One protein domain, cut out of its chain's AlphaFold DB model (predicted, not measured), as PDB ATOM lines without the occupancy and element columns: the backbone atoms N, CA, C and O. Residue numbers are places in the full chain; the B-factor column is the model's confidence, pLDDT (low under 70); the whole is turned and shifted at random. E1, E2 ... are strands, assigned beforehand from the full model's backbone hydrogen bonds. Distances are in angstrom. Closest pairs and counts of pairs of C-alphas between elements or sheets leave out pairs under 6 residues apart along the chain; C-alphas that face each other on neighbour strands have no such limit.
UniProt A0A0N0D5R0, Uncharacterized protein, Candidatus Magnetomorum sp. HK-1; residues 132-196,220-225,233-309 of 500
ATOM      1  N   GLY A 132     -26.322  42.751 -28.804       83.75
ATOM      2  CA  GLY A 132     -26.021  43.929 -29.602       83.75
ATOM      3  C   GLY A 132     -24.531  44.240 -29.641       83.75
ATOM      4  O   GLY A 132     -23.809  43.898 -28.695       83.75
ATOM      5  N   PRO A 133     -24.083  44.964 -30.682       88.56
ATOM      6  CA  PRO A 133     -22.708  45.418 -30.761       88.56
ATOM      7  C   PRO A 133     -22.406  46.326 -29.573       88.56
ATOM      8  O   PRO A 133     -23.237  47.129 -29.141       88.56
ATOM      9  N   VAL A 134     -21.197  46.247 -29.050       85.25
ATOM     10  CA  VAL A 134     -20.731  47.132 -27.988       85.25
ATOM     11  C   VAL A 134     -19.891  48.227 -28.602       85.25
ATOM     12  O   VAL A 134     -19.142  47.989 -29.544       85.25
ATOM     13  N   PHE A 135     -19.961  49.434 -28.057       86.56
ATOM     14  CA  PHE A 135     -18.964  50.435 -28.401       86.56
ATOM     15  C   PHE A 135     -18.497  51.224 -27.199       86.56
ATOM     16  O   PHE A 135     -19.201  51.360 -26.198       86.56
ATOM     17  N   SER A 136     -17.293  51.765 -27.307       83.19
ATOM     18  CA  SER A 136     -16.731  52.645 -26.303       83.19
ATOM     19  C   SER A 136     -16.127  53.888 -26.917       83.19
ATOM     20  O   SER A 136     -15.756  53.900 -28.088       83.19
ATOM     21  N   ILE A 137     -16.071  54.949 -26.120       83.06
ATOM     22  CA  ILE A 137     -15.467  56.215 -26.525       83.06
ATOM     23  C   ILE A 137     -14.372  56.541 -25.525       83.06
ATOM     24  O   ILE A 137     -14.631  56.555 -24.318       83.06
ATOM     25  N   ASP A 138     -13.157  56.756 -26.016       81.50
ATOM     26  CA  ASP A 138     -12.040  57.154 -25.168       81.50
ATOM     27  C   ASP A 138     -11.877  58.678 -25.079       81.50
ATOM     28  O   ASP A 138     -12.597  59.456 -25.706       81.50
ATOM     29  N   ASN A 139     -10.916  59.108 -24.262       79.12
ATOM     30  CA  ASN A 139     -10.658  60.524 -24.008       79.12
ATOM     31  C   ASN A 139     -10.068  61.266 -25.223       79.12
ATOM     32  O   ASN A 139      -9.955  62.485 -25.179       79.12
ATOM     33  N   SER A 140      -9.676  60.553 -26.285       82.12
ATOM     34  CA  SER A 140      -9.195  61.131 -27.546       82.12
ATOM     35  C   SER A 140     -10.300  61.257 -28.600       82.12
ATOM     36  O   SER A 140     -10.006  61.409 -29.781       82.12
ATOM     37  N   ASN A 141     -11.569  61.190 -28.178       84.75
ATOM     38  CA  ASN A 141     -12.753  61.207 -29.041       84.75
ATOM     39  C   ASN A 141     -12.739  60.086 -30.094       84.75
ATOM     40  O   ASN A 141     -13.265  60.252 -31.192       84.75
ATOM     41  N   LYS A 142     -12.161  58.926 -29.766       88.19
ATOM     42  CA  LYS A 142     -12.177  57.756 -30.650       88.19
ATOM     43  C   LYS A 142     -13.264  56.786 -30.240       88.19
ATOM     44  O   LYS A 142     -13.342  56.390 -29.077       88.19
ATOM     45  N   LEU A 143     -14.079  56.397 -31.211       88.81
ATOM     46  CA  LEU A 143     -15.057  55.326 -31.103       88.81
ATOM     47  C   LEU A 143     -14.375  53.986 -31.382       88.81
ATOM     48  O   LEU A 143     -13.747  53.830 -32.424       88.81
ATOM     49  N   PHE A 144     -14.568  53.018 -30.493       88.94
ATOM     50  CA  PHE A 144     -14.192  51.617 -30.680       88.94
ATOM     51  C   PHE A 144     -15.465  50.782 -30.644       88.94
ATOM     52  O   PHE A 144     -16.043  50.604 -29.571       88.94
ATOM     53  N   ALA A 145     -15.916  50.310 -31.798       89.69
ATOM     54  CA  ALA A 145     -17.060  49.416 -31.921       89.69
ATOM     55  C   ALA A 145     -16.580  47.965 -32.004       89.69
ATOM     56  O   ALA A 145     -15.595  47.693 -32.685       89.69
ATOM     57  N   TYR A 146     -17.281  47.051 -31.335       88.25
ATOM     58  CA  TYR A 146     -16.965  45.632 -31.273       88.25
ATOM     59  C   TYR A 146     -18.221  44.760 -31.365       88.25
ATOM     60  O   TYR A 146     -19.208  45.020 -30.675       88.25
ATOM     61  N   ASP A 147     -18.147  43.688 -32.151       89.44
ATOM     62  CA  ASP A 147     -19.115  42.594 -32.137       89.44
ATOM     63  C   ASP A 147     -18.446  41.236 -32.433       89.44
ATOM     64  O   ASP A 147     -17.512  41.138 -33.233       89.44
ATOM     65  N   ASN A 148     -18.917  40.162 -31.792       87.38
ATOM     66  CA  ASN A 148     -18.323  38.828 -31.940       87.38
ATOM     67  C   ASN A 148     -18.554  38.209 -33.331       87.38
ATOM     68  O   ASN A 148     -17.718  37.408 -33.779       87.38
ATOM     69  N   HIS A 149     -19.666  38.558 -33.983       88.94
ATOM     70  CA  HIS A 149     -20.096  38.042 -35.283       88.94
ATOM     71  C   HIS A 149     -19.873  39.045 -36.418       88.94
ATOM     72  O   HIS A 149     -19.756  38.635 -37.572       88.94
ATOM     73  N   GLY A 150     -19.697  40.322 -36.089       91.62
ATOM     74  CA  GLY A 150     -19.188  41.351 -36.982       91.62
ATOM     75  C   GLY A 150     -20.124  42.544 -37.118       91.62
ATOM     76  O   GLY A 150     -21.341  42.456 -36.960       91.62
ATOM     77  N   ILE A 151     -19.535  43.684 -37.459       93.81
ATOM     78  CA  ILE A 151     -20.232  44.959 -37.606       93.81
ATOM     79  C   ILE A 151     -20.706  45.122 -39.059       93.81
ATOM     80  O   ILE A 151     -19.916  45.017 -40.001       93.81
ATOM     81  N   ASP A 152     -21.999  45.402 -39.249       93.81
ATOM     82  CA  ASP A 152     -22.597  45.711 -40.559       93.81
ATOM     83  C   ASP A 152     -22.347  47.176 -40.926       93.81
ATOM     84  O   ASP A 152     -21.780  47.489 -41.978       93.81
ATOM     85  N   GLU A 153     -22.726  48.096 -40.036       95.69
ATOM     86  CA  GLU A 153     -22.556  49.528 -40.264       95.69
ATOM     87  C   GLU A 153     -22.470  50.348 -38.973       95.69
ATOM     88  O   GLU A 153     -23.022  49.997 -37.930       95.69
ATOM     89  N   ILE A 154     -21.793  51.489 -39.077       93.38
ATOM     90  CA  ILE A 154     -21.726  52.533 -38.057       93.38
ATOM     91  C   ILE A 154     -22.301  53.810 -38.662       93.38
ATOM     92  O   ILE A 154     -21.948  54.192 -39.777       93.38
ATOM     93  N   ILE A 155     -23.200  54.470 -37.938       91.94
ATOM     94  CA  ILE A 155     -23.874  55.691 -38.368       91.94
ATOM     95  C   ILE A 155     -23.517  56.817 -37.401       91.94
ATOM     96  O   ILE A 155     -23.767  56.704 -36.201       91.94
ATOM     97  N   ILE A 156     -22.962  57.909 -37.928       91.69
ATOM     98  CA  ILE A 156     -22.609  59.116 -37.169       91.69
ATOM     99  C   ILE A 156     -23.294  60.308 -37.837       91.69
ATOM    100  O   ILE A 156     -22.992  60.618 -38.985       91.69
ATOM    101  N   ASN A 157     -24.232  60.973 -37.152       84.00
ATOM    102  CA  ASN A 157     -24.964  62.142 -37.682       84.00
ATOM    103  C   ASN A 157     -25.520  61.947 -39.116       84.00
ATOM    104  O   ASN A 157     -25.459  62.856 -39.938       84.00
ATOM    105  N   ALA A 158     -26.046  60.750 -39.407       82.94
ATOM    106  CA  ALA A 158     -26.538  60.272 -40.711       82.94
ATOM    107  C   ALA A 158     -25.485  59.809 -41.743       82.94
ATOM    108  O   ALA A 158     -25.861  59.176 -42.732       82.94
ATOM    109  N   GLN A 159     -24.186  60.016 -41.512       91.06
ATOM    110  CA  GLN A 159     -23.138  59.404 -42.330       91.06
ATOM    111  C   GLN A 159     -23.014  57.916 -41.997       91.06
ATOM    112  O   GLN A 159     -22.858  57.556 -40.834       91.06
ATOM    113  N   ARG A 160     -23.059  57.057 -43.022       94.12
ATOM    114  CA  ARG A 160     -22.941  55.600 -42.880       94.12
ATOM    115  C   ARG A 160     -21.538  55.132 -43.243       94.12
ATOM    116  O   ARG A 160     -21.042  55.440 -44.324       94.12
ATOM    117  N   ILE A 161     -20.940  54.343 -42.364       94.56
ATOM    118  CA  ILE A 161     -19.637  53.706 -42.534       94.56
ATOM    119  C   ILE A 161     -19.880  52.199 -42.529       94.56
ATOM    120  O   ILE A 161     -20.438  51.663 -41.572       94.56
ATOM    121  N   LYS A 162     -19.515  51.511 -43.615       95.81
ATOM    122  CA  LYS A 162     -19.693  50.058 -43.724       95.81
ATOM    123  C   LYS A 162     -18.644  49.330 -42.897       95.81
ATOM    124  O   LYS A 162     -17.462  49.636 -42.997       95.81
ATOM    125  N   GLY A 163     -19.094  48.363 -42.103       90.50
ATOM    126  CA  GLY A 163     -18.218  47.560 -41.261       90.50
ATOM    127  C   GLY A 163     -17.684  46.295 -41.923       90.50
ATOM    128  O   GLY A 163     -16.697  45.737 -41.457       90.50
ATOM    129  N   HIS A 164     -18.290  45.856 -43.033       92.12
ATOM    130  CA  HIS A 164     -17.854  44.686 -43.809       92.12
ATOM    131  C   HIS A 164     -17.700  43.394 -42.975       92.12
ATOM    132  O   HIS A 164     -16.906  42.524 -43.327       92.12
ATOM    133  N   GLY A 165     -18.443  43.261 -41.869       90.38
ATOM    134  CA  GLY A 165     -18.357  42.108 -40.972       90.38
ATOM    135  C   GLY A 165     -17.088  42.072 -40.115       90.38
ATOM    136  O   GLY A 165     -16.786  41.040 -39.517       90.38
ATOM    137  N   GLN A 166     -16.327  43.169 -40.037       92.19
ATOM    138  CA  GLN A 166     -15.192  43.267 -39.120       92.19
ATOM    139  C   GLN A 166     -15.677  43.209 -37.670       92.19
ATOM    140  O   GLN A 166     -16.690  43.811 -37.317       92.19
ATOM    141  N   LYS A 167     -14.939  42.488 -36.823       91.00
ATOM    142  CA  LYS A 167     -15.275  42.349 -35.400       91.00
ATOM    143  C   LYS A 167     -15.001  43.606 -34.594       91.00
ATOM    144  O   LYS A 167     -15.655  43.817 -33.587       91.00
ATOM    145  N   GLU A 168     -14.039  44.418 -35.018       90.94
ATOM    146  CA  GLU A 168     -13.674  45.655 -34.342       90.94
ATOM    147  C   GLU A 168     -13.428  46.755 -35.369       90.94
ATOM    148  O   GLU A 168     -12.776  46.519 -36.386       90.94
ATOM    149  N   ILE A 169     -13.957  47.948 -35.102       91.75
ATOM    150  CA  ILE A 169     -13.780  49.130 -35.944       91.75
ATOM    151  C   ILE A 169     -13.479  50.332 -35.060       91.75
ATOM    152  O   ILE A 169     -14.165  50.576 -34.063       91.75
ATOM    153  N   GLN A 170     -12.483  51.112 -35.472       92.38
ATOM    154  CA  GLN A 170     -12.103  52.359 -34.827       92.38
ATOM    155  C   GLN A 170     -12.391  53.550 -35.745       92.38
ATOM    156  O   GLN A 170     -11.985  53.541 -36.906       92.38
ATOM    157  N   ILE A 171     -13.065  54.578 -35.223       91.38
ATOM    158  CA  ILE A 171     -13.409  55.800 -35.966       91.38
ATOM    159  C   ILE A 171     -13.156  57.031 -35.090       91.38
ATOM    160  O   ILE A 171     -13.510  57.043 -33.911       91.38
ATOM    161  N   ASP A 172     -12.586  58.081 -35.676       90.81
ATOM    162  CA  ASP A 172     -12.479  59.391 -35.032       90.81
ATOM    163  C   ASP A 172     -13.849  60.090 -35.022       90.81
ATOM    164  O   ASP A 172     -14.521  60.201 -36.052       90.81
ATOM    165  N   LEU A 173     -14.288  60.548 -33.849       88.50
ATOM    166  CA  LEU A 173     -15.550  61.266 -33.698       88.50
ATOM    167  C   LEU A 173     -15.372  62.762 -33.987       88.50
ATOM    168  O   LEU A 173     -14.307  63.327 -33.732       88.50
ATOM    169  N   PRO A 174     -16.426  63.440 -34.477       86.75
ATOM    170  CA  PRO A 174     -16.381  64.880 -34.684       86.75
ATOM    171  C   PRO A 174     -16.211  65.628 -33.355       86.75
ATOM    172  O   PRO A 174     -16.735  65.220 -32.320       86.75
ATOM    173  N   GLU A 175     -15.585  66.805 -33.403       82.06
ATOM    174  CA  GLU A 175     -15.426  67.714 -32.251       82.06
ATOM    175  C   GLU A 175     -16.737  68.396 -31.804       82.06
ATOM    176  O   GLU A 175     -16.738  69.298 -30.968       82.06
ATOM    177  N   LYS A 176     -17.880  67.962 -32.339       84.75
ATOM    178  CA  LYS A 176     -19.219  68.458 -31.998       84.75
ATOM    179  C   LYS A 176     -20.090  67.318 -31.488       84.75
ATOM    180  O   LYS A 176     -19.797  66.147 -31.718       84.75
ATOM    181  N   GLN A 177     -21.196  67.677 -30.839       85.06
ATOM    182  CA  GLN A 177     -22.209  66.708 -30.436       85.06
ATOM    183  C   GLN A 177     -22.644  65.845 -31.629       85.06
ATOM    184  O   GLN A 177     -22.911  66.359 -32.720       85.06
ATOM    185  N   CYS A 178     -22.722  64.534 -31.416       83.56
ATOM    186  CA  CYS A 178     -23.131  63.597 -32.447       83.56
ATOM    187  C   CYS A 178     -24.008  62.460 -31.917       83.56
ATOM    188  O   CYS A 178     -23.921  62.067 -30.754       83.56
ATOM    189  N   SER A 179     -24.865  61.927 -32.785       87.19
ATOM    190  CA  SER A 179     -25.572  60.667 -32.565       87.19
ATOM    191  C   SER A 179     -24.773  59.530 -33.187       87.19
ATOM    192  O   SER A 179     -24.425  59.607 -34.369       87.19
ATOM    193  N   ILE A 180     -24.529  58.479 -32.414       88.62
ATOM    194  CA  ILE A 180     -23.790  57.289 -32.828       88.62
ATOM    195  C   ILE A 180     -24.744  56.104 -32.776       88.62
ATOM    196  O   ILE A 180     -25.397  55.877 -31.757       88.62
ATOM    197  N   THR A 181     -24.779  55.330 -33.852       89.00
ATOM    198  CA  THR A 181     -25.513  54.069 -33.943       89.00
ATOM    199  C   THR A 181     -24.589  53.020 -34.538       89.00
ATOM    200  O   THR A 181     -24.061  53.211 -35.628       89.00
ATOM    201  N   VAL A 182     -24.393  51.912 -33.833       90.06
ATOM    202  CA  VAL A 182     -23.633  50.756 -34.318       90.06
ATOM    203  C   VAL A 182     -24.611  49.617 -34.548       90.06
ATOM    204  O   VAL A 182     -25.441  49.339 -33.679       90.06
ATOM    205  N   LYS A 183     -24.514  48.975 -35.712       89.62
ATOM    206  CA  LYS A 183     -25.355  47.854 -36.116       89.62
ATOM    207  C   LYS A 183     -24.497  46.650 -36.503       89.62
ATOM    208  O   LYS A 183     -23.538  46.798 -37.261       89.62
ATOM    209  N   ASP A 184     -24.848  45.472 -36.002       91.62
ATOM    210  CA  ASP A 184     -24.184  44.209 -36.350       91.62
ATOM    211  C   ASP A 184     -24.803  43.531 -37.590       91.62
ATOM    212  O   ASP A 184     -25.821  43.977 -38.134       91.62
ATOM    213  N   ILE A 185     -24.192  42.429 -38.036       92.25
ATOM    214  CA  ILE A 185     -24.682  41.631 -39.176       92.25
ATOM    215  C   ILE A 185     -26.023  40.922 -38.919       92.25
ATOM    216  O   ILE A 185     -26.712  40.553 -39.870       92.25
ATOM    217  N   SER A 186     -26.405  40.749 -37.654       90.06
ATOM    218  CA  SER A 186     -27.651  40.105 -37.217       90.06
ATOM    219  C   SER A 186     -28.814  41.098 -37.097       90.06
ATOM    220  O   SER A 186     -29.966  40.696 -36.919       90.06
ATOM    221  N   GLY A 187     -28.534  42.399 -37.226       85.81
ATOM    222  CA  GLY A 187     -29.493  43.491 -37.127       85.81
ATOM    223  C   GLY A 187     -29.677  44.064 -35.721       85.81
ATOM    224  O   GLY A 187     -30.602  44.856 -35.525       85.81
ATOM    225  N   ASN A 188     -28.852  43.692 -34.739       85.75
ATOM    226  CA  ASN A 188     -28.861  44.334 -33.429       85.75
ATOM    227  C   ASN A 188     -28.233  45.721 -33.502       85.75
ATOM    228  O   ASN A 188     -27.329  45.977 -34.297       85.75
ATOM    229  N   ILE A 189     -28.725  46.620 -32.653       84.44
ATOM    230  CA  ILE A 189     -28.347  48.028 -32.660       84.44
ATOM    231  C   ILE A 189     -27.998  48.475 -31.244       84.44
ATOM    232  O   ILE A 189     -28.751  48.213 -30.307       84.44
ATOM    233  N   THR A 190     -26.915  49.238 -31.125       84.62
ATOM    234  CA  THR A 190     -26.587  50.018 -29.926       84.62
ATOM    235  C   THR A 190     -26.401  51.471 -30.331       84.62
ATOM    236  O   THR A 190     -25.643  51.769 -31.254       84.62
ATOM    237  N   SER A 191     -27.099  52.390 -29.657       85.00
ATOM    238  CA  SER A 191     -27.062  53.820 -29.985       85.00
ATOM    239  C   SER A 191     -26.781  54.703 -28.774       85.00
ATOM    240  O   SER A 191     -27.131  54.365 -27.644       85.00
ATOM    241  N   SER A 192     -26.165  55.863 -29.003       81.38
ATOM    242  CA  SER A 192     -26.024  56.904 -27.985       81.38
ATOM    243  C   SER A 192     -25.833  58.298 -28.581       81.38
ATOM    244  O   SER A 192     -25.426  58.452 -29.729       81.38
ATOM    245  N   SER A 193     -26.099  59.325 -27.773       81.75
ATOM    246  CA  SER A 193     -25.683  60.702 -28.050       81.75
ATOM    247  C   SER A 193     -24.367  60.990 -27.334       81.75
ATOM    248  O   SER A 193     -24.237  60.731 -26.137       81.75
ATOM    249  N   TYR A 194     -23.403  61.548 -28.056       77.31
ATOM    250  CA  TYR A 194     -22.080  61.884 -27.553       77.31
ATOM    251  C   TYR A 194     -21.834  63.391 -27.616       77.31
ATOM    252  O   TYR A 194     -22.161  64.034 -28.610       77.31
ATOM    253  N   ILE A 195     -21.253  63.949 -26.550       76.62
ATOM    254  CA  ILE A 195     -20.826  65.350 -26.455       76.62
ATOM    255  C   ILE A 195     -19.330  65.350 -26.089       76.62
ATOM    256  O   ILE A 195     -18.991  64.845 -25.012       76.62
ATOM    257  N   PRO A 196     -18.444  65.884 -26.948       68.88
ATOM    258  CA  PRO A 196     -17.009  65.977 -26.673       68.88
ATOM    259  C   PRO A 196     -16.680  66.861 -25.455       68.88
ATOM    260  O   PRO A 196     -17.311  67.894 -25.255       68.88
ATOM    261  N   GLN A 220     -38.538  51.168 -24.699       32.09
ATOM    262  CA  GLN A 220     -37.143  51.386 -24.347       32.09
ATOM    263  C   GLN A 220     -37.079  51.536 -22.821       32.09
ATOM    264  O   GLN A 220     -37.607  52.496 -22.260       32.09
ATOM    265  N   ILE A 221     -36.507  50.555 -22.118       31.31
ATOM    266  CA  ILE A 221     -36.209  50.703 -20.689       31.31
ATOM    267  C   ILE A 221     -34.834  51.363 -20.604       31.31
ATOM    268  O   ILE A 221     -33.805  50.695 -20.674       31.31
ATOM    269  N   ASN A 222     -34.824  52.689 -20.466       30.08
ATOM    270  CA  ASN A 222     -33.599  53.461 -20.289       30.08
ATOM    271  C   ASN A 222     -33.041  53.239 -18.878       30.08
ATOM    272  O   ASN A 222     -33.570  53.770 -17.903       30.08
ATOM    273  N   ILE A 223     -31.950  52.480 -18.750       30.73
ATOM    274  CA  ILE A 223     -31.209  52.357 -17.489       30.73
ATOM    275  C   ILE A 223     -30.102  53.421 -17.481       30.73
ATOM    276  O   ILE A 223     -28.962  53.162 -17.864       30.73
ATOM    277  N   THR A 224     -30.422  54.640 -17.035       27.11
ATOM    278  CA  THR A 224     -29.421  55.689 -16.778       27.11
ATOM    279  C   THR A 224     -29.056  55.744 -15.294       27.11
ATOM    280  O   THR A 224     -29.831  56.220 -14.484       27.11
ATOM    281  N   LYS A 225     -27.844  55.245 -15.000       25.27
ATOM    282  CA  LYS A 225     -26.979  55.382 -13.804       25.27
ATOM    283  C   LYS A 225     -27.544  55.201 -12.369       25.27
ATOM    284  O   LYS A 225     -28.716  55.414 -12.096       25.27
ATOM    285  N   ILE A 233     -38.863  45.908  -8.301       40.81
ATOM    286  CA  ILE A 233     -39.974  46.223  -9.205       40.81
ATOM    287  C   ILE A 233     -40.184  45.020 -10.128       40.81
ATOM    288  O   ILE A 233     -39.319  44.661 -10.926       40.81
ATOM    289  N   ILE A 234     -41.337  44.366  -9.987       49.50
ATOM    290  CA  ILE A 234     -41.824  43.362 -10.933       49.50
ATOM    291  C   ILE A 234     -42.452  44.129 -12.095       49.50
ATOM    292  O   ILE A 234     -43.480  44.777 -11.919       49.50
ATOM    293  N   HIS A 235     -41.854  44.053 -13.282       64.00
ATOM    294  CA  HIS A 235     -42.477  44.606 -14.484       64.00
ATOM    295  C   HIS A 235     -43.428  43.577 -15.089       64.00
ATOM    296  O   HIS A 235     -42.993  42.494 -15.477       64.00
ATOM    297  N   GLU A 236     -44.713  43.902 -15.178       66.62
ATOM    298  CA  GLU A 236     -45.668  43.122 -15.964       66.62
ATOM    299  C   GLU A 236     -45.688  43.634 -17.403       66.62
ATOM    300  O   GLU A 236     -45.817  44.836 -17.644       66.62
ATOM    301  N   VAL A 237     -45.520  42.724 -18.361       66.88
ATOM    302  CA  VAL A 237     -45.470  43.053 -19.788       66.88
ATOM    303  C   VAL A 237     -46.232  42.018 -20.609       66.88
ATOM    304  O   VAL A 237     -46.332  40.854 -20.220       66.88
ATOM    305  N   TYR A 238     -46.736  42.445 -21.762       66.25
ATOM    306  CA  TYR A 238     -47.460  41.597 -22.717       66.25
ATOM    307  C   TYR A 238     -46.637  41.284 -23.975       66.25
ATOM    308  O   TYR A 238     -46.971  40.371 -24.723       66.25
ATOM    309  N   VAL A 239     -45.518  41.994 -24.170       61.59
ATOM    310  CA  VAL A 239     -44.634  41.849 -25.332       61.59
ATOM    311  C   VAL A 239     -43.798  40.567 -25.285       61.59
ATOM    312  O   VAL A 239     -43.463  40.031 -24.226       61.59
ATOM    313  N   ASN A 240     -43.400  40.084 -26.463       65.00
ATOM    314  CA  ASN A 240     -42.569  38.884 -26.608       65.00
ATOM    315  C   ASN A 240     -41.075  39.114 -26.354       65.00
ATOM    316  O   ASN A 240     -40.349  38.153 -26.093       65.00
ATOM    317  N   LYS A 241     -40.607  40.360 -26.440       69.19
ATOM    318  CA  LYS A 241     -39.208  40.727 -26.216       69.19
ATOM    319  C   LYS A 241     -39.088  42.111 -25.600       69.19
ATOM    320  O   LYS A 241     -39.972  42.945 -25.782       69.19
ATOM    321  N   ILE A 242     -37.973  42.353 -24.930       68.44
ATOM    322  CA  ILE A 242     -37.555  43.680 -24.475       68.44
ATOM    323  C   ILE A 242     -36.140  43.971 -24.964       68.44
ATOM    324  O   ILE A 242     -35.381  43.045 -25.254       68.44
ATOM    325  N   ILE A 243     -35.798  45.255 -25.031       69.88
ATOM    326  CA  ILE A 243     -34.441  45.719 -25.306       69.88
ATOM    327  C   ILE A 243     -33.886  46.310 -24.011       69.88
ATOM    328  O   ILE A 243     -34.560  47.100 -23.344       69.88
ATOM    329  N   ILE A 244     -32.688  45.881 -23.630       72.25
ATOM    330  CA  ILE A 244     -31.978  46.336 -22.436       72.25
ATOM    331  C   ILE A 244     -30.757  47.110 -22.898       72.25
ATOM    332  O   ILE A 244     -29.795  46.513 -23.371       72.25
ATOM    333  N   GLU A 245     -30.794  48.424 -22.720       70.00
ATOM    334  CA  GLU A 245     -29.707  49.322 -23.098       70.00
ATOM    335  C   GLU A 245     -29.079  49.937 -21.856       70.00
ATOM    336  O   GLU A 245     -29.745  50.185 -20.842       70.00
ATOM    337  N   GLY A 246     -27.780  50.197 -21.928       71.50
ATOM    338  CA  GLY A 246     -27.091  50.820 -20.819       71.50
ATOM    339  C   GLY A 246     -25.697  51.308 -21.152       71.50
ATOM    340  O   GLY A 246     -25.151  51.112 -22.238       71.50
ATOM    341  N   ASN A 247     -25.128  51.974 -20.156       75.31
ATOM    342  CA  ASN A 247     -23.783  52.505 -20.200       75.31
ATOM    343  C   ASN A 247     -23.046  52.135 -18.908       75.31
ATOM    344  O   ASN A 247     -23.578  52.303 -17.806       75.31
ATOM    345  N   ILE A 248     -21.811  51.665 -19.055       71.31
ATOM    346  CA  ILE A 248     -20.880  51.408 -17.958       71.31
ATOM    347  C   ILE A 248     -19.739  52.420 -18.052       71.31
ATOM    348  O   ILE A 248     -18.968  52.415 -19.017       71.31
ATOM    349  N   LYS A 249     -19.615  53.264 -17.019       69.00
ATOM    350  CA  LYS A 249     -18.494  54.201 -16.854       69.00
ATOM    351  C   LYS A 249     -17.485  53.640 -15.855       69.00
ATOM    352  O   LYS A 249     -17.874  53.292 -14.743       69.00
ATOM    353  N   GLY A 250     -16.211  53.600 -16.235       62.41
ATOM    354  CA  GLY A 250     -15.096  53.162 -15.390       62.41
ATOM    355  C   GLY A 250     -14.049  52.363 -16.170       62.41
ATOM    356  O   GLY A 250     -14.392  51.488 -16.956       62.41
ATOM    357  N   SER A 251     -12.763  52.643 -15.937       59.03
ATOM    358  CA  SER A 251     -11.622  51.975 -16.596       59.03
ATOM    359  C   SER A 251     -11.456  50.498 -16.229       59.03
ATOM    360  O   SER A 251     -10.726  49.773 -16.903       59.03
ATOM    361  N   ASN A 252     -12.109  50.058 -15.151       64.62
ATOM    362  CA  ASN A 252     -11.850  48.755 -14.552       64.62
ATOM    363  C   ASN A 252     -12.737  47.647 -15.118       64.62
ATOM    364  O   ASN A 252     -12.461  46.499 -14.822       64.62
ATOM    365  N   VAL A 253     -13.763  47.938 -15.924       70.81
ATOM    366  CA  VAL A 253     -14.645  46.891 -16.469       70.81
ATOM    367  C   VAL A 253     -14.032  46.274 -17.722       70.81
ATOM    368  O   VAL A 253     -13.766  46.974 -18.700       70.81
ATOM    369  N   LYS A 254     -13.818  44.956 -17.704       72.88
ATOM    370  CA  LYS A 254     -13.257  44.202 -18.840       72.88
ATOM    371  C   LYS A 254     -14.226  43.195 -19.441       72.88
ATOM    372  O   LYS A 254     -14.119  42.908 -20.627       72.88
ATOM    373  N   LYS A 255     -15.193  42.704 -18.662       76.19
ATOM    374  CA  LYS A 255     -16.214  41.757 -19.132       76.19
ATOM    375  C   LYS A 255     -17.589  42.142 -18.600       76.19
ATOM    376  O   LYS A 255     -17.701  42.530 -17.437       76.19
ATOM    377  N   LEU A 256     -18.629  42.004 -19.416       78.25
ATOM    378  CA  LEU A 256     -20.026  42.052 -18.973       78.25
ATOM    379  C   LEU A 256     -20.683  40.732 -19.317       78.25
ATOM    380  O   LEU A 256     -20.535  40.218 -20.412       78.25
ATOM    381  N   PHE A 257     -21.440  40.204 -18.378       78.81
ATOM    382  CA  PHE A 257     -22.260  39.035 -18.564       78.81
ATOM    383  C   PHE A 257     -23.708  39.476 -18.581       78.81
ATOM    384  O   PHE A 257     -24.193  40.084 -17.623       78.81
ATOM    385  N   PHE A 258     -24.395  39.143 -19.666       77.69
ATOM    386  CA  PHE A 258     -25.845  39.147 -19.702       77.69
ATOM    387  C   PHE A 258     -26.330  37.712 -19.512       77.69
ATOM    388  O   PHE A 258     -26.144  36.842 -20.365       77.69
ATOM    389  N   ASN A 259     -26.920  37.442 -18.350       83.62
ATOM    390  CA  ASN A 259     -27.178  36.100 -17.841       83.62
ATOM    391  C   ASN A 259     -25.894  35.251 -17.816       83.62
ATOM    392  O   ASN A 259     -25.069  35.413 -16.923       83.62
ATOM    393  N   LYS A 260     -25.732  34.341 -18.782       79.81
ATOM    394  CA  LYS A 260     -24.544  33.484 -18.932       79.81
ATOM    395  C   LYS A 260     -23.637  33.909 -20.089       79.81
ATOM    396  O   LYS A 260     -22.543  33.372 -20.207       79.81
ATOM    397  N   ASN A 261     -24.084  34.836 -20.934       79.19
ATOM    398  CA  ASN A 261     -23.388  35.188 -22.164       79.19
ATOM    399  C   ASN A 261     -22.394  36.316 -21.893       79.19
ATOM    400  O   ASN A 261     -22.784  37.374 -21.392       79.19
ATOM    401  N   GLU A 262     -21.124  36.077 -22.215       79.56
ATOM    402  CA  GLU A 262     -20.060  37.073 -22.108       79.56
ATOM    403  C   GLU A 262     -20.118  38.047 -23.284       79.56
ATOM    404  O   GLU A 262     -20.132  37.657 -24.449       79.56
ATOM    405  N   VAL A 263     -20.104  39.325 -22.947       72.19
ATOM    406  CA  VAL A 263     -20.018  40.456 -23.852       72.19
ATOM    407  C   VAL A 263     -18.610  41.019 -23.703       72.19
ATOM    408  O   VAL A 263     -18.218  41.471 -22.619       72.19
ATOM    409  N   GLY A 264     -17.839  40.958 -24.786       63.38
ATOM    410  CA  GLY A 264     -16.498  41.526 -24.828       63.38
ATOM    411  C   GLY A 264     -16.556  43.053 -24.825       63.38
ATOM    412  O   GLY A 264     -17.311  43.650 -25.589       63.38
ATOM    413  N   PHE A 265     -15.743  43.686 -23.982       66.38
ATOM    414  CA  PHE A 265     -15.442  45.110 -24.099       66.38
ATOM    415  C   PHE A 265     -14.026  45.286 -24.627       66.38
ATOM    416  O   PHE A 265     -13.110  44.596 -24.184       66.38
ATOM    417  N   SER A 266     -13.805  46.321 -25.438       55.28
ATOM    418  CA  SER A 266     -12.451  46.802 -25.751       55.28
ATOM    419  C   SER A 266     -11.754  47.457 -24.539       55.28
ATOM    420  O   SER A 266     -10.596  47.869 -24.608       55.28
ATOM    421  N   GLY A 267     -12.431  47.516 -23.383       54.12
ATOM    422  CA  GLY A 267     -11.833  47.825 -22.087       54.12
ATOM    423  C   GLY A 267     -11.506  49.302 -21.870       54.12
ATOM    424  O   GLY A 267     -10.534  49.593 -21.166       54.12
ATOM    425  N   LYS A 268     -12.282  50.207 -22.481       67.06
ATOM    426  CA  LYS A 268     -12.173  51.672 -22.349       67.06
ATOM    427  C   LYS A 268     -13.147  52.220 -21.293       67.06
ATOM    428  O   LYS A 268     -13.946  51.484 -20.726       67.06
ATOM    429  N   THR A 269     -13.066  53.517 -20.990       64.12
ATOM    430  CA  THR A 269     -13.707  54.152 -19.820       64.12
ATOM    431  C   THR A 269     -15.217  54.380 -19.933       64.12
ATOM    432  O   THR A 269     -15.859  54.600 -18.904       64.12
ATOM    433  N   ASN A 270     -15.797  54.331 -21.133       73.50
ATOM    434  CA  ASN A 270     -17.204  54.650 -21.375       73.50
ATOM    435  C   ASN A 270     -17.809  53.663 -22.383       73.50
ATOM    436  O   ASN A 270     -17.725  53.903 -23.585       73.50
ATOM    437  N   ASN A 271     -18.375  52.553 -21.901       73.75
ATOM    438  CA  ASN A 271     -18.889  51.468 -22.742       73.75
ATOM    439  C   ASN A 271     -20.416  51.520 -22.830       73.75
ATOM    440  O   ASN A 271     -21.090  51.640 -21.806       73.75
ATOM    441  N   PHE A 272     -20.952  51.370 -24.033       79.94
ATOM    442  CA  PHE A 272     -22.377  51.297 -24.335       79.94
ATOM    443  C   PHE A 272     -22.728  49.901 -24.834       79.94
ATOM    444  O   PHE A 272     -21.956  49.289 -25.572       79.94
ATOM    445  N   PHE A 273     -23.893  49.407 -24.427       76.88
ATOM    446  CA  PHE A 273     -24.369  48.078 -24.788       76.88
ATOM    447  C   PHE A 273     -25.884  48.065 -24.993       76.88
ATOM    448  O   PHE A 273     -26.607  48.891 -24.427       76.88
ATOM    449  N   SER A 274     -26.346  47.078 -25.757       76.06
ATOM    450  CA  SER A 274     -27.754  46.750 -25.955       76.06
ATOM    451  C   SER A 274     -27.926  45.232 -26.011       76.06
ATOM    452  O   SER A 274     -27.090  44.532 -26.582       76.06
ATOM    453  N   PHE A 275     -29.003  44.710 -25.426       73.50
ATOM    454  CA  PHE A 275     -29.365  43.294 -25.503       73.50
ATOM    455  C   PHE A 275     -30.832  43.132 -25.841       73.50
ATOM    456  O   PHE A 275     -31.690  43.785 -25.241       73.50
ATOM    457  N   ILE A 276     -31.135  42.185 -26.723       71.06
ATOM    458  CA  ILE A 276     -32.502  41.725 -26.928       71.06
ATOM    459  C   ILE A 276     -32.751  40.541 -25.998       71.06
ATOM    460  O   ILE A 276     -32.018  39.553 -26.003       71.06
ATOM    461  N   TYR A 277     -33.815  40.616 -25.202       76.00
ATOM    462  CA  TYR A 277     -34.259  39.491 -24.392       76.00
ATOM    463  C   TYR A 277     -35.650  39.036 -24.797       76.00
ATOM    464  O   TYR A 277     -36.632  39.764 -24.628       76.00
ATOM    465  N   HIS A 278     -35.737  37.805 -25.291       75.75
ATOM    466  CA  HIS A 278     -37.001  37.143 -25.580       75.75
ATOM    467  C   HIS A 278     -37.606  36.572 -24.296       75.75
ATOM    468  O   HIS A 278     -37.002  35.752 -23.607       75.75
ATOM    469  N   LEU A 279     -38.817  37.020 -23.973       73.75
ATOM    470  CA  LEU A 279     -39.513  36.668 -22.744       73.75
ATOM    471  C   LEU A 279     -40.260  35.339 -22.897       73.75
ATOM    472  O   LEU A 279     -41.118  35.180 -23.777       73.75
ATOM    473  N   LYS A 280     -40.006  34.422 -21.964       84.75
ATOM    474  CA  LYS A 280     -40.801  33.206 -21.764       84.75
ATOM    475  C   LYS A 280     -42.126  33.550 -21.068       84.75
ATOM    476  O   LYS A 280     -42.178  34.543 -20.340       84.75
ATOM    477  N   PRO A 281     -43.206  32.774 -21.265       82.00
ATOM    478  CA  PRO A 281     -44.435  32.941 -20.490       82.00
ATOM    479  C   PRO A 281     -44.168  32.910 -18.976       82.00
ATOM    480  O   PRO A 281     -43.379  32.095 -18.498       82.00
ATOM    481  N   GLY A 282     -44.827  33.787 -18.215       85.38
ATOM    482  CA  GLY A 282     -44.658  33.869 -16.766       85.38
ATOM    483  C   GLY A 282     -43.411  34.649 -16.336       85.38
ATOM    484  O   GLY A 282     -43.076  35.687 -16.905       85.38
ATOM    485  N   ARG A 283     -42.751  34.203 -15.260       85.69
ATOM    486  CA  ARG A 283     -41.637  34.937 -14.635       85.69
ATOM    487  C   ARG A 283     -40.326  34.725 -15.396       85.69
ATOM    488  O   ARG A 283     -39.897  33.598 -15.609       85.69
ATOM    489  N   ASN A 284     -39.659  35.826 -15.708       82.38
ATOM    490  CA  ASN A 284     -38.348  35.907 -16.334       82.38
ATOM    491  C   ASN A 284     -37.388  36.616 -15.374       82.38
ATOM    492  O   ASN A 284     -37.696  37.688 -14.848       82.38
ATOM    493  N   GLY A 285     -36.231  36.001 -15.139       82.12
ATOM    494  CA  GLY A 285     -35.144  36.569 -14.348       82.12
ATOM    495  C   GLY A 285     -33.962  36.895 -15.248       82.12
ATOM    496  O   GLY A 285     -33.568  36.073 -16.073       82.12
ATOM    497  N   LEU A 286     -33.414  38.088 -15.072       80.06
ATOM    498  CA  LEU A 286     -32.286  38.611 -15.827       80.06
ATOM    499  C   LEU A 286     -31.176  39.003 -14.864       80.06
ATOM    500  O   LEU A 286     -31.457  39.580 -13.812       80.06
ATOM    501  N   SER A 287     -29.932  38.739 -15.240       80.75
ATOM    502  CA  SER A 287     -28.750  39.184 -14.507       80.75
ATOM    503  C   SER A 287     -27.807  39.934 -15.441       80.75
ATOM    504  O   SER A 287     -27.547  39.498 -16.560       80.75
ATOM    505  N   LEU A 288     -27.313  41.074 -14.971       77.62
ATOM    506  CA  LEU A 288     -26.239  41.843 -15.584       77.62
ATOM    507  C   LEU A 288     -25.077  41.867 -14.600       77.62
ATOM    508  O   LEU A 288     -25.207  42.452 -13.526       77.62
ATOM    509  N   ARG A 289     -23.954  41.248 -14.961       79.75
ATOM    510  CA  ARG A 289     -22.773  41.157 -14.099       79.75
ATOM    511  C   ARG A 289     -21.537  41.677 -14.813       79.75
ATOM    512  O   ARG A 289     -21.149  41.128 -15.833       79.75
ATOM    513  N   ALA A 290     -20.895  42.699 -14.269       78.50
ATOM    514  CA  ALA A 290     -19.651  43.249 -14.793       78.50
ATOM    515  C   ALA A 290     -18.456  42.775 -13.955       78.50
ATOM    516  O   ALA A 290     -18.533  42.788 -12.723       78.50
ATOM    517  N   LEU A 291     -17.363  42.386 -14.619       78.44
ATOM    518  CA  LEU A 291     -16.110  41.957 -13.992       78.44
ATOM    519  C   LEU A 291     -14.939  42.873 -14.362       78.44
ATOM    520  O   LEU A 291     -14.890  43.416 -15.476       78.44
ATOM    521  N   ASP A 292     -13.977  42.989 -13.446       76.00
ATOM    522  CA  ASP A 292     -12.693  43.640 -13.701       76.00
ATOM    523  C   ASP A 292     -11.641  42.728 -14.359       76.00
ATOM    524  O   ASP A 292     -11.904  41.569 -14.686       76.00
ATOM    525  N   SER A 293     -10.434  43.263 -14.578       75.19
ATOM    526  CA  SER A 293      -9.296  42.527 -15.155       75.19
ATOM    527  C   SER A 293      -8.811  41.349 -14.307       75.19
ATOM    528  O   SER A 293      -8.127  40.478 -14.834       75.19
ATOM    529  N   HIS A 294      -9.147  41.317 -13.018       79.81
ATOM    530  CA  HIS A 294      -8.792  40.250 -12.084       79.81
ATOM    531  C   HIS A 294      -9.961  39.276 -11.853       79.81
ATOM    532  O   HIS A 294      -9.830  38.333 -11.079       79.81
ATOM    533  N   GLY A 295     -11.097  39.482 -12.532       78.19
ATOM    534  CA  GLY A 295     -12.298  38.661 -12.398       78.19
ATOM    535  C   GLY A 295     -13.192  39.036 -11.212       78.19
ATOM    536  O   GLY A 295     -14.157  38.320 -10.944       78.19
ATOM    537  N   ASN A 296     -12.926  40.148 -10.520       79.88
ATOM    538  CA  ASN A 296     -13.771  40.601  -9.419       79.88
ATOM    539  C   ASN A 296     -15.073  41.196  -9.951       79.88
ATOM    540  O   ASN A 296     -15.075  41.933 -10.939       79.88
ATOM    541  N   VAL A 297     -16.183  40.925  -9.263       78.06
ATOM    542  CA  VAL A 297     -17.482  41.521  -9.588       78.06
ATOM    543  C   VAL A 297     -17.477  42.998  -9.203       78.06
ATOM    544  O   VAL A 297     -17.420  43.337  -8.025       78.06
ATOM    545  N   VAL A 298     -17.575  43.871 -10.203       74.31
ATOM    546  CA  VAL A 298     -17.639  45.332 -10.022       74.31
ATOM    547  C   VAL A 298     -19.061  45.881 -10.126       74.31
ATOM    548  O   VAL A 298     -19.332  46.978  -9.650       74.31
ATOM    549  N   ALA A 299     -19.986  45.116 -10.713       72.00
ATOM    550  CA  ALA A 299     -21.422  45.376 -10.647       72.00
ATOM    551  C   ALA A 299     -22.216  44.073 -10.834       72.00
ATOM    552  O   ALA A 299     -21.857  43.256 -11.679       72.00
ATOM    553  N   ASP A 300     -23.314  43.899 -10.096       74.06
ATOM    554  CA  ASP A 300     -24.300  42.829 -10.311       74.06
ATOM    555  C   ASP A 300     -25.708  43.417 -10.152       74.06
ATOM    556  O   ASP A 300     -26.014  44.066  -9.148       74.06
ATOM    557  N   LYS A 301     -26.558  43.243 -11.165       74.50
ATOM    558  CA  LYS A 301     -27.935  43.740 -11.180       74.50
ATOM    559  C   LYS A 301     -28.883  42.635 -11.616       74.50
ATOM    560  O   LYS A 301     -28.709  42.038 -12.675       74.50
ATOM    561  N   GLN A 302     -29.932  42.419 -10.828       75.12
ATOM    562  CA  GLN A 302     -31.019  41.505 -11.166       75.12
ATOM    563  C   GLN A 302     -32.253  42.277 -11.627       75.12
ATOM    564  O   GLN A 302     -32.642  43.264 -11.006       75.12
ATOM    565  N   ILE A 303     -32.895  41.804 -12.693       73.19
ATOM    566  CA  ILE A 303     -34.153  42.358 -13.202       73.19
ATOM    567  C   ILE A 303     -35.177  41.220 -13.254       73.19
ATOM    568  O   ILE A 303     -34.891  40.137 -13.766       73.19
ATOM    569  N   LYS A 304     -36.369  41.450 -12.698       76.62
ATOM    570  CA  LYS A 304     -37.472  40.478 -12.682       76.62
ATOM    571  C   LYS A 304     -38.634  41.011 -13.511       76.62
ATOM    572  O   LYS A 304     -39.137  42.103 -13.259       76.62
ATOM    573  N   ILE A 305     -39.072  40.219 -14.482       75.00
ATOM    574  CA  ILE A 305     -40.125  40.591 -15.431       75.00
ATOM    575  C   ILE A 305     -41.141  39.461 -15.496       75.00
ATOM    576  O   ILE A 305     -40.769  38.302 -15.635       75.00
ATOM    577  N   THR A 306     -42.427  39.774 -15.416       77.06
ATOM    578  CA  THR A 306     -43.501  38.796 -15.598       77.06
ATOM    579  C   THR A 306     -44.187  39.053 -16.932       77.06
ATOM    580  O   THR A 306     -44.871  40.060 -17.099       77.06
ATOM    581  N   LYS A 307     -44.020  38.128 -17.880       75.75
ATOM    582  CA  LYS A 307     -44.780  38.120 -19.125       75.75
ATOM    583  C   LYS A 307     -46.161  37.536 -18.854       75.75
ATOM    584  O   LYS A 307     -46.272  36.359 -18.497       75.75
ATOM    585  N   LYS A 308     -47.199  38.348 -19.030       76.75
ATOM    586  CA  LYS A 308     -48.590  37.893 -18.991       76.75
ATOM    587  C   LYS A 308     -49.057  37.535 -20.394       76.75
ATOM    588  O   LYS A 308     -48.587  38.090 -21.383       76.75
ATOM    589  N   GLU A 309     -49.971  36.577 -20.469       70.44
ATOM    590  CA  GLU A 309     -50.622  36.241 -21.728       70.44
ATOM    591  C   GLU A 309     -51.523  37.399 -22.163       70.44
ATOM    592  O   GLU A 309     -52.223  38.004 -21.344       70.44
TER     593      GLU A 309
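Overview. This is residues 132 to 196, 220 to 225 and 233 to 309 of the 500 residues of an uncharacterized protein of Candidatus Magnetomorum sp. HK-1 (UniProt A0A0N0D5R0). Two lobes of strands are joined through E11: in one, the hairpin E2 and E3 folds back on itself, with E1 beside the first part of E2 and the hairpin E4 and E5 beside its last part. In the other, the long antiparallel pair E8 and E11 lies over one face of a twisted five-strand sheet, E7, E13, E12, E9 and E10, and the two sheets make a sandwich that is only partly face to face. The printed part has 148 residues, no named helix and thirteen named strands, E1 to E13 in chain order, and is all strand. The larger sheet is branched, its neighbour pairs antiparallel; the other is mixed, in the order E7, E13, E12, E9, E10. The whole is compact, with a radius of gyration of the C-alphas of 15.8 A and spans of 46 by 35 by 27 A.

Along the chain. In the branched sheet, E2 is residues 142 to 156 and bends by 156 degrees at residue 152; E3 is 159 to 172 and bends by 147 degrees at 166. E1 is 134 to 137, beginning at C-alpha 134 (-20.731, 47.132, -27.988), E4 178 to 184, E5 189 to 194, E6 220 to 223, E8 241 to 249 at 26.4 A and E11 270 to 278 at 26.8 A. In the other sheet, E7 is 234 to 237, E9 255 to 258, E10 261 to 264, E12 282 to 291 at 29.8 A, and E13 297 to 307 at 29.1 A, ending at C-alpha 307 (-44.780, 38.120, -19.125).

Arrangement. E1, E2 and E3 form a meander, each strand the antiparallel neighbour of the one before, with N 136 and O 144 at 2.8 A and N 145 and O 169 at 2.9 A. E1 and E4 lie on one side of E2, E3 on the other; N 155 and O 181 are 2.8 A apart. E4 and E5 are a hairpin, with N 180 and O 192 at 2.8 A. The closest C-alphas of E5 and E11, Thr 190 and Ser 274, are 5.3 A apart. E11 has E1 on one side, with N 272 and O 135 at 2.8 A, and E8 on the other, with N 244 and O 275 at 2.8 A. E6 and E8 meet only at a point, C-alphas 223 and 246, 5.5 A apart. In the sandwich, two sheets face to face, the strands of one stand at 54 degrees to those of the other. E7 is parallel to E13, with N 306 and O 235 at 2.8 A. The hairpin E12 and E13 has N 284 and O 305 at 2.7 A, E12 and E9 N 257 and O 289 at 2.7 A, and the hairpin E9 and E10 N 263 and O 256 at 2.7 A. E3 and E13 are apart.

Size, cuts and confidence. The C-alphas farthest apart, of Ser 140 and Glu 309, are 48.7 A apart. Residues 197 to 219 and 226 to 232 are not printed, with C-alpha gaps of 25.0 A and 16.6 A. The links printed whole are tight. Mean pLDDT of the printed part is 77.6; residue 196 and residues 220 to 225, 233 to 243, 249 to 252 and 264 to 269 are under 70.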